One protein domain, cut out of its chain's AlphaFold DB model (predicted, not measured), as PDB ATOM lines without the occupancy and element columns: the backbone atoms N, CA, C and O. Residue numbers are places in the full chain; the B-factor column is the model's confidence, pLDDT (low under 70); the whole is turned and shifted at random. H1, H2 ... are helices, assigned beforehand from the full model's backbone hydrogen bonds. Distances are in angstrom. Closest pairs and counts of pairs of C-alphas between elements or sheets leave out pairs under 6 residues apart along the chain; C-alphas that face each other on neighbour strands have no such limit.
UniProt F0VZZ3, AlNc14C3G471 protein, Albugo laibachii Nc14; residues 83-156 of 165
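This is residues 83 to 156 of the 165 residues of the protein "AlNc14C3G471 protein" of Albugo laibachii Nc14 (UniProt F0VZZ3). A short helix, H1, and a much longer one, H3, lie side by side and run opposite ways, and H2 stands about perpendicular to both, packing on H1 with residues 109 to 113 and on H3 with residues 116 to 117. A long loop, residues 118 to 132, leads from the end of H2 to the start of H3, and residues 99 to 104, where H2 begins, stick out. The printed part has 74 residues with three named helices, in the order H1, H2, H3, and no named strand; its class is all helix. It is compact, with a radius of gyration of the C-alphas of 13.0 A and spans of 37 by 31 by 17 A.

H1 is residues 83 to 91, beginning at C-alpha 83 at (132.463, 138.512, 127.287). H2 is residues 103 to 117, 20.9 A from first to last C-alpha, with C-alpha 103 at (135.435, 146.223, 108.333). H3 is residues 133 to 154, 31.5 A long, ending at C-alpha 154 at (115.729, 127.910, 125.864).

H1 and H3 touch at a shallow tilt of 31 degrees, opposite ways; their closest C-alphas, those of Ser 83 and Gly 141, are 4.4 A apart. H2 touches H1 with residues 109 to 113 alone, about perpendicular at 73 degrees; the closest C-alphas are those of Trp 86 and Val 113, 5.8 A apart. Residues 116 to 117 of H2 touch residues 141 to 148 of H3, about perpendicular at 79 degrees; the closest C-alphas, those of Met 116 and Ala 144, are 5.5 A apart. In H1, H2 and H3 every O i to N i+4 pair is within hydrogen-bond range.

The C-alphas farthest apart, those of His 129 and Gly 156, are 39.9 A apart. The printed part has no cut. Both links are long, with 11 residues between H1 and H2 and 15 between H2 and H3. The mean pLDDT of the printed part is 87.0, and residues 122 to 123 are under 70.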
ATOM      1  N   SER A  83     131.785 137.640 126.321       89.38
ATOM      2  CA  SER A  83     132.463 138.512 127.287       89.38
ATOM      3  C   SER A  83     133.829 139.002 126.807       89.38
ATOM      4  O   SER A  83     134.180 140.152 127.049       89.38
ATOM      5  N   THR A  84     134.594 138.184 126.077       90.56
ATOM      6  CA  THR A  84     135.890 138.605 125.522       90.56
ATOM      7  C   THR A  84     135.716 139.661 124.434       90.56
ATOM      8  O   THR A  84     136.431 140.659 124.444       90.56
ATOM      9  N   VAL A  85     134.746 139.479 123.529       91.75
ATOM     10  CA  VAL A  85     134.438 140.476 122.487       91.75
ATOM     11  C   VAL A  85     133.897 141.762 123.107       91.75
ATOM     12  O   VAL A  85     134.274 142.850 122.680       91.75
ATOM     13  N   TRP A  86     133.060 141.642 124.137       93.38
ATOM     14  CA  TRP A  86     132.560 142.774 124.910       93.38
ATOM     15  C   TRP A  86     133.690 143.567 125.565       93.38
ATOM     16  O   TRP A  86     133.796 144.774 125.366       93.38
ATOM     17  N   TYR A  87     134.561 142.886 126.309       91.94
ATOM     18  CA  TYR A  87     135.699 143.511 126.970       91.94
ATOM     19  C   TYR A  87     136.613 144.205 125.955       91.94
ATOM     20  O   TYR A  87     136.889 145.394 126.092       91.94
ATOM     21  N   GLU A  88     136.998 143.513 124.876       91.88
ATOM     22  CA  GLU A  88     137.837 144.098 123.828       91.88
ATOM     23  C   GLU A  88     137.175 145.316 123.165       91.88
ATOM     24  O   GLU A  88     137.847 146.309 122.896       91.88
ATOM     25  N   TRP A  89     135.858 145.291 122.941       92.44
ATOM     26  CA  TRP A  89     135.132 146.424 122.363       92.44
ATOM     27  C   TRP A  89     135.235 147.702 123.197       92.44
ATOM     28  O   TRP A  89     135.307 148.797 122.635       92.44
ATOM     29  N   TYR A  90     135.261 147.561 124.521       90.62
ATOM     30  CA  TYR A  90     135.255 148.690 125.444       90.62
ATOM     31  C   TYR A  90     136.644 149.122 125.908       90.62
ATOM     32  O   TYR A  90     136.857 150.315 126.091       90.62
ATOM     33  N   THR A  91     137.591 148.199 126.083       89.56
ATOM     34  CA  THR A  91     138.878 148.507 126.732       89.56
ATOM     35  C   THR A  91     140.069 148.562 125.784       89.56
ATOM     36  O   THR A  91     141.187 148.801 126.238       89.56
ATOM     37  N   ARG A  92     139.886 148.258 124.495       88.56
ATOM     38  CA  ARG A  92     140.994 148.230 123.536       88.56
ATOM     39  C   ARG A  92     141.403 149.641 123.107       88.56
ATOM     40  O   ARG A  92     140.578 150.427 122.645       88.56
ATOM     41  N   GLU A  93     142.707 149.897 123.162       86.00
ATOM     42  CA  GLU A  93     143.359 151.104 122.652       86.00
ATOM     43  C   GLU A  93     144.401 150.721 121.580       86.00
ATOM     44  O   GLU A  93     145.241 149.859 121.846       86.00
ATOM     45  N   PRO A  94     144.369 151.309 120.366       85.75
ATOM     46  CA  PRO A  94     143.315 152.158 119.808       85.75
ATOM     47  C   PRO A  94     141.993 151.394 119.665       85.75
ATOM     48  O   PRO A  94     141.977 150.167 119.544       85.75
ATOM     49  N   ARG A  95     140.870 152.118 119.633       84.19
ATOM     50  CA  ARG A  95     139.548 151.485 119.501       84.19
ATOM     51  C   ARG A  95     139.465 150.632 118.238       84.19
ATOM     52  O   ARG A  95     140.100 150.943 117.229       84.19
ATOM     53  N   LEU A  96     138.647 149.580 118.269       81.94
ATOM     54  CA  LEU A  96     138.512 148.616 117.166       81.94
ATOM     55  C   LEU A  96     138.228 149.276 115.810       81.94
ATOM     56  O   LEU A  96     138.811 148.886 114.805       81.94
ATOM     57  N   TRP A  97     137.371 150.297 115.786       80.12
ATOM     58  CA  TRP A  97     137.013 151.047 114.575       80.12
ATOM     59  C   TRP A  97     138.021 152.137 114.180       80.12
ATOM     60  O   TRP A  97     137.891 152.711 113.104       80.12
ATOM     61  N   MET A  98     139.002 152.429 115.035       80.94
ATOM     62  CA  MET A  98     140.121 153.340 114.752       80.94
ATOM     63  C   MET A  98     141.437 152.589 114.490       80.94
ATOM     64  O   MET A  98     142.443 153.206 114.157       80.94
ATOM     65  N   SER A  99     141.440 151.265 114.654       79.44
ATOM     66  CA  SER A  99     142.582 150.388 114.391       79.44
ATOM     67  C   SER A  99     142.588 149.900 112.938       79.44
ATOM     68  O   SER A  99     141.579 149.971 112.242       79.44
ATOM     69  N   GLU A 100     143.678 149.253 112.515       80.25
ATOM     70  CA  GLU A 100     143.795 148.534 111.229       80.25
ATOM     71  C   GLU A 100     142.917 147.258 111.137       80.25
ATOM     72  O   GLU A 100     143.184 146.336 110.363       80.25
ATOM     73  N   ALA A 101     141.857 147.156 111.945       80.81
ATOM     74  CA  ALA A 101     140.933 146.035 111.901       80.81
ATOM     75  C   ALA A 101     140.114 146.062 110.602       80.81
ATOM     76  O   ALA A 101     139.693 147.113 110.113       80.81
ATOM     77  N   SER A 102     139.832 144.887 110.036       87.06
ATOM     78  CA  SER A 102     138.986 144.819 108.842       87.06
ATOM     79  C   SER A 102     137.550 145.243 109.164       87.06
ATOM     80  O   SER A 102     137.034 144.970 110.249       87.06
ATOM     81  N   ARG A 103     136.852 145.837 108.186       83.62
ATOM     82  CA  ARG A 103     135.435 146.223 108.333       83.62
ATOM     83  C   ARG A 103     134.554 145.068 108.817       83.62
ATOM     84  O   ARG A 103     133.647 145.284 109.612       83.62
ATOM     85  N   GLN A 104     134.851 143.843 108.377       83.81
ATOM     86  CA  GLN A 104     134.128 142.649 108.811       83.81
ATOM     87  C   GLN A 104     134.336 142.356 110.300       83.81
ATOM     88  O   GLN A 104     133.384 141.999 110.985       83.81
ATOM     89  N   GLN A 105     135.563 142.501 110.807       83.88
ATOM     90  CA  GLN A 105     135.862 142.302 112.228       83.88
ATOM     91  C   GLN A 105     135.122 143.336 113.078       83.88
ATOM     92  O   GLN A 105     134.431 142.961 114.018       83.88
ATOM     93  N   VAL A 106     135.183 144.614 112.689       89.31
ATOM     94  CA  VAL A 106     134.472 145.695 113.387       89.31
ATOM     95  C   VAL A 106     132.963 145.444 113.395       89.31
ATOM     96  O   VAL A 106     132.339 145.543 114.446       89.31
ATOM     97  N   SER A 107     132.382 145.057 112.254       88.19
ATOM     98  CA  SER A 107     130.950 144.752 112.159       88.19
ATOM     99  C   SER A 107     130.548 143.551 113.015       88.19
ATOM    100  O   SER A 107     129.520 143.611 113.683       88.19
ATOM    101  N   ASN A 108     131.333 142.472 113.013       88.38
ATOM    102  CA  ASN A 108     131.029 141.281 113.807       88.38
ATOM    103  C   ASN A 108     131.084 141.588 115.308       88.38
ATOM    104  O   ASN A 108     130.163 141.228 116.041       88.38
ATOM    105  N   SER A 109     132.126 142.295 115.755       89.19
ATOM    106  CA  SER A 109     132.251 142.708 117.154       89.19
ATOM    107  C   SER A 109     131.137 143.676 117.551       89.19
ATOM    108  O   SER A 109     130.512 143.484 118.589       89.19
ATOM    109  N   SER A 110     130.815 144.651 116.694       91.81
ATOM    110  CA  SER A 110     129.711 145.593 116.915       91.81
ATOM    111  C   SER A 110     128.374 144.872 117.072       91.81
ATOM    112  O   SER A 110     127.658 145.109 118.041       91.81
ATOM    113  N   ASN A 111     128.040 143.969 116.147       90.94
ATOM    114  CA  ASN A 111     126.786 143.217 116.197       90.94
ATOM    115  C   ASN A 111     126.708 142.346 117.453       90.94
ATOM    116  O   ASN A 111     125.675 142.334 118.118       90.94
ATOM    117  N   THR A 112     127.813 141.691 117.819       91.19
ATOM    118  CA  THR A 112     127.901 140.905 119.057       91.19
ATOM    119  C   THR A 112     127.597 141.774 120.279       91.19
ATOM    120  O   THR A 112     126.775 141.404 121.112       91.19
ATOM    121  N   VAL A 113     128.212 142.956 120.378       92.06
ATOM    122  CA  VAL A 113     128.041 143.867 121.519       92.06
ATOM    123  C   VAL A 113     126.631 144.443 121.582       92.06
ATOM    124  O   VAL A 113     126.030 144.468 122.655       92.06
ATOM    125  N   VAL A 114     126.068 144.874 120.450       92.50
ATOM    126  CA  VAL A 114     124.678 145.356 120.386       92.50
ATOM    127  C   VAL A 114     123.714 144.255 120.805       92.50
ATOM    128  O   VAL A 114     122.813 144.512 121.598       92.50
ATOM    129  N   PHE A 115     123.925 143.026 120.337       91.25
ATOM    130  CA  PHE A 115     123.098 141.895 120.732       91.25
ATOM    131  C   PHE A 115     123.202 141.612 122.235       91.25
ATOM    132  O   PHE A 115     122.180 141.476 122.897       91.25
ATOM    133  N   MET A 116     124.413 141.599 122.802       92.94
ATOM    134  CA  MET A 116     124.630 141.419 124.243       92.94
ATOM    135  C   MET A 116     123.968 142.514 125.088       92.94
ATOM    136  O   MET A 116     123.405 142.210 126.138       92.94
ATOM    137  N   LYS A 117     123.981 143.771 124.626       92.00
ATOM    138  CA  LYS A 117     123.330 144.894 125.322       92.00
ATOM    139  C   LYS A 117     121.837 144.671 125.550       92.00
ATOM    140  O   LYS A 117     121.331 145.116 126.572       92.00
ATOM    141  N   LEU A 118     121.150 143.972 124.642       91.75
ATOM    142  CA  LEU A 118     119.715 143.674 124.769       91.75
ATOM    143  C   LEU A 118     119.383 142.817 125.994       91.75
ATOM    144  O   LEU A 118     118.228 142.747 126.400       91.75
ATOM    145  N   PHE A 119     120.381 142.137 126.559       90.12
ATOM    146  CA  PHE A 119     120.213 141.280 127.723       90.12
ATOM    147  C   PHE A 119     120.593 141.972 129.030       90.12
ATOM    148  O   PHE A 119     120.482 141.352 130.082       90.12
ATOM    149  N   LEU A 120     121.040 143.226 129.007       89.25
ATOM    150  CA  LEU A 120     121.300 143.987 130.225       89.25
ATOM    151  C   LEU A 120     120.015 144.648 130.739       89.25
ATOM    152  O   LEU A 120     119.086 144.886 129.974       89.25
ATOM    153  N   ASP A 121     119.959 144.898 132.047       83.38
ATOM    154  CA  ASP A 121     118.819 145.570 132.675       83.38
ATOM    155  C   ASP A 121     118.730 147.035 132.214       83.38
ATOM    156  O   ASP A 121     119.758 147.668 131.932       83.38
ATOM    157  N   ASP A 122     117.510 147.576 132.168       67.00
ATOM    158  CA  ASP A 122     117.260 148.989 131.879       67.00
ATOM    159  C   ASP A 122     117.999 149.852 132.913       67.00
ATOM    160  O   ASP A 122     117.619 149.918 134.081       67.00
ATOM    161  N   GLY A 123     119.104 150.476 132.494       67.88
ATOM    162  CA  GLY A 123     119.957 151.287 133.367       67.88
ATOM    163  C   GLY A 123     121.429 150.879 133.430       67.88
ATOM    164  O   GLY A 123     122.163 151.453 134.233       67.88
ATOM    165  N   PHE A 124     121.903 149.935 132.604       77.88
ATOM    166  CA  PHE A 124     123.347 149.695 132.513       77.88
ATOM    167  C   PHE A 124     124.078 150.975 132.066       77.88
ATOM    168  O   PHE A 124     123.785 151.559 131.020       77.88
ATOM    169  N   THR A 125     125.056 151.410 132.855       78.00
ATOM    170  CA  THR A 125     125.904 152.562 132.547       78.00
ATOM    171  C   THR A 125     127.360 152.123 132.564       78.00
ATOM    172  O   THR A 125     127.864 151.576 133.545       78.00
ATOM    173  N   LEU A 126     128.030 152.321 131.430       80.12
ATOM    174  CA  LEU A 126     129.456 152.073 131.287       80.12
ATOM    175  C   LEU A 126     130.139 153.430 131.120       80.12
ATOM    176  O   LEU A 126     130.200 153.962 130.015       80.12
ATOM    177  N   ASP A 127     130.557 154.015 132.240       80.94
ATOM    178  CA  ASP A 127     131.232 155.312 132.260       80.94
ATOM    179  C   ASP A 127     132.747 155.116 132.132       80.94
ATOM    180  O   ASP A 127     133.391 154.499 132.982       80.94
ATOM    181  N   GLU A 128     133.299 155.635 131.039       80.19
ATOM    182  CA  GLU A 128     134.712 155.533 130.668       80.19
ATOM    183  C   GLU A 128     135.629 156.350 131.590       80.19
ATOM    184  O   GLU A 128     136.823 156.071 131.681       80.19
ATOM    185  N   HIS A 129     135.077 157.321 132.321       78.62
ATOM    186  CA  HIS A 129     135.837 158.171 133.237       78.62
ATOM    187  C   HIS A 129     136.022 157.554 134.629       78.62
ATOM    188  O   HIS A 129     136.830 158.043 135.424       78.62
ATOM    189  N   LEU A 130     135.315 156.463 134.935       79.25
ATOM    190  CA  LEU A 130     135.483 155.747 136.194       79.25
ATOM    191  C   LEU A 130     136.761 154.909 136.175       79.25
ATOM    192  O   LEU A 130     137.024 154.134 135.256       79.25
ATOM    193  N   LYS A 131     137.520 154.961 137.274       77.50
ATOM    194  CA  LYS A 131     138.703 154.106 137.478       77.50
ATOM    195  C   LYS A 131     138.364 152.607 137.406       77.50
ATOM    196  O   LYS A 131     139.206 151.803 137.019       77.50
ATOM    197  N   SER A 132     137.122 152.253 137.733       82.81
ATOM    198  CA  SER A 132     136.568 150.899 137.671       82.81
ATOM    199  C   SER A 132     135.930 150.548 136.318       82.81
ATOM    200  O   SER A 132     135.280 149.512 136.214       82.81
ATOM    201  N   PHE A 133     136.118 151.343 135.255       87.50
ATOM    202  CA  PHE A 133     135.535 151.078 133.930       87.50
ATOM    203  C   PHE A 133     135.853 149.672 133.400       87.50
ATOM    204  O   PHE A 133     134.961 148.969 132.929       87.50
ATOM    205  N   LYS A 134     137.114 149.232 133.507       88.31
ATOM    206  CA  LYS A 134     137.530 147.899 133.038       88.31
ATOM    207  C   LYS A 134     136.876 146.778 133.848       88.31
ATOM    208  O   LYS A 134     136.446 145.787 133.268       88.31
ATOM    209  N   GLU A 135     136.762 146.952 135.162       87.69
ATOM    210  CA  GLU A 135     136.084 145.998 136.050       87.69
ATOM    211  C   GLU A 135     134.585 145.936 135.739       87.69
ATOM    212  O   GLU A 135     134.027 144.851 135.584       87.69
ATOM    213  N   ALA A 136     133.949 147.092 135.536       88.00
ATOM    214  CA  ALA A 136     132.562 147.176 135.103       88.00
ATOM    215  C   ALA A 136     132.357 146.484 133.744       88.00
ATOM    216  O   ALA A 136     131.421 145.703 133.585       88.00
ATOM    217  N   ALA A 137     133.254 146.702 132.778       90.06
ATOM    218  CA  ALA A 137     133.188 146.065 131.466       90.06
ATOM    219  C   ALA A 137     133.256 144.531 131.559       90.06
ATOM    220  O   ALA A 137     132.525 143.859 130.831       90.06
ATOM    221  N   ILE A 138     134.067 143.981 132.471       90.75
ATOM    222  CA  ILE A 138     134.114 142.535 132.744       90.75
ATOM    223  C   ILE A 138     132.772 142.061 133.315       90.75
ATOM    224  O   ILE A 138     132.138 141.189 132.724       90.75
ATOM    225  N   VAL A 139     132.294 142.681 134.402       90.56
ATOM    226  CA  VAL A 139     131.061 142.268 135.097       90.56
ATOM    227  C   VAL A 139     129.842 142.311 134.172       90.56
ATOM    228  O   VAL A 139     129.046 141.370 134.136       90.56
ATOM    229  N   TYR A 140     129.686 143.384 133.392       91.31
ATOM    230  CA  TYR A 140     128.578 143.496 132.445       91.31
ATOM    231  C   TYR A 140     128.715 142.520 131.275       91.31
ATOM    232  O   TYR A 140     127.713 141.945 130.852       91.31
ATOM    233  N   GLY A 141     129.934 142.300 130.775       91.81
ATOM    234  CA  GLY A 141     130.190 141.347 129.699       91.81
ATOM    235  C   GLY A 141     129.841 139.913 130.094       91.81
ATOM    236  O   GLY A 141     129.193 139.207 129.321       91.81
ATOM    237  N   GLU A 142     130.213 139.493 131.303       91.88
ATOM    238  CA  GLU A 142     129.881 138.167 131.841       91.88
ATOM    239  C   GLU A 142     128.380 138.016 132.099       91.88
ATOM    240  O   GLU A 142     127.771 137.052 131.633       91.88
ATOM    241  N   ARG A 143     127.749 139.009 132.738       92.50
ATOM    242  CA  ARG A 143     126.299 138.999 132.990       92.50
ATOM    243  C   ARG A 143     125.484 138.931 131.697       92.50
ATOM    244  O   ARG A 143     124.491 138.204 131.625       92.50
ATOM    245  N   ALA A 144     125.878 139.688 130.674       92.12
ATOM    246  CA  ALA A 144     125.228 139.639 129.371       92.12
ATOM    247  C   ALA A 144     125.436 138.278 128.688       92.12
ATOM    248  O   ALA A 144     124.482 137.720 128.148       92.12
ATOM    249  N   GLU A 145     126.649 137.712 128.740       92.69
ATOM    250  CA  GLU A 145     126.939 136.379 128.196       92.69
ATOM    251  C   GLU A 145     126.058 135.300 128.836       92.69
ATOM    252  O   GLU A 145     125.455 134.509 128.113       92.69
ATOM    253  N   GLU A 146     125.923 135.288 130.163       91.50
ATOM    254  CA  GLU A 146     125.073 134.326 130.877       91.50
ATOM    255  C   GLU A 146     123.618 134.375 130.401       91.50
ATOM    256  O   GLU A 146     123.010 133.341 130.111       91.50
ATOM    257  N   ARG A 147     123.060 135.582 130.263       92.19
ATOM    258  CA  ARG A 147     121.676 135.779 129.814       92.19
ATOM    259  C   ARG A 147     121.483 135.403 128.347       92.19
ATOM    260  O   ARG A 147     120.484 134.761 128.018       92.19
ATOM    261  N   VAL A 148     122.447 135.731 127.482       91.25
ATOM    262  CA  VAL A 148     122.458 135.297 126.076       91.25
ATOM    263  C   VAL A 148     122.482 133.771 125.991       91.25
ATOM    264  O   VAL A 148     121.658 133.177 125.295       91.25
ATOM    265  N   VAL A 149     123.384 133.115 126.723       89.38
ATOM    266  CA  VAL A 149     123.510 131.650 126.723       89.38
ATOM    267  C   VAL A 149     122.234 130.993 127.253       89.38
ATOM    268  O   VAL A 149     121.745 130.039 126.646       89.38
ATOM    269  N   ALA A 150     121.644 131.523 128.327       90.00
ATOM    270  CA  ALA A 150     120.377 131.032 128.864       90.00
ATOM    271  C   ALA A 150     119.224 131.181 127.855       90.00
ATOM    272  O   ALA A 150     118.408 130.269 127.697       90.00
ATOM    273  N   PHE A 151     119.163 132.303 127.136       90.19
ATOM    274  CA  PHE A 151     118.166 132.539 126.094       90.19
ATOM    275  C   PHE A 151     118.316 131.579 124.909       90.19
ATOM    276  O   PHE A 151     117.325 131.009 124.449       90.19
ATOM    277  N   LEU A 152     119.545 131.358 124.439       88.94
ATOM    278  CA  LEU A 152     119.826 130.433 123.340       88.94
ATOM    279  C   LEU A 152     119.513 128.983 123.725       88.94
ATOM    280  O   LEU A 152     118.882 128.268 122.943       88.94
ATOM    281  N   ALA A 153     119.851 128.577 124.952       87.56
ATOM    282  CA  ALA A 153     119.527 127.253 125.476       87.56
ATOM    283  C   ALA A 153     118.010 126.998 125.499       87.56
ATOM    284  O   ALA A 153     117.561 125.940 125.063       87.56
ATOM    285  N   ARG A 154     117.204 127.992 125.908       89.88
ATOM    286  CA  ARG A 154     115.729 127.910 125.864       89.88
ATOM    287  C   ARG A 154     115.170 127.731 124.450       89.88
ATOM    288  O   ARG A 154     114.073 127.209 124.301       89.88
ATOM    289  N   ARG A 155     115.907 128.153 123.418       87.62
ATOM    290  CA  ARG A 155     115.532 128.000 122.001       87.62
ATOM    291  C   ARG A 155     116.136 126.758 121.337       87.62
ATOM    292  O   ARG A 155     115.985 126.594 120.131       87.62
ATOM    293  N   GLY A 156     116.827 125.902 122.093       82.81
ATOM    294  CA  GLY A 156     117.494 124.709 121.561       82.81
ATOM    295  C   GLY A 156     118.743 125.012 120.723       82.81
ATOM    296  O   GLY A 156     119.186 124.160 119.956       82.81
TER     297      GLY A 156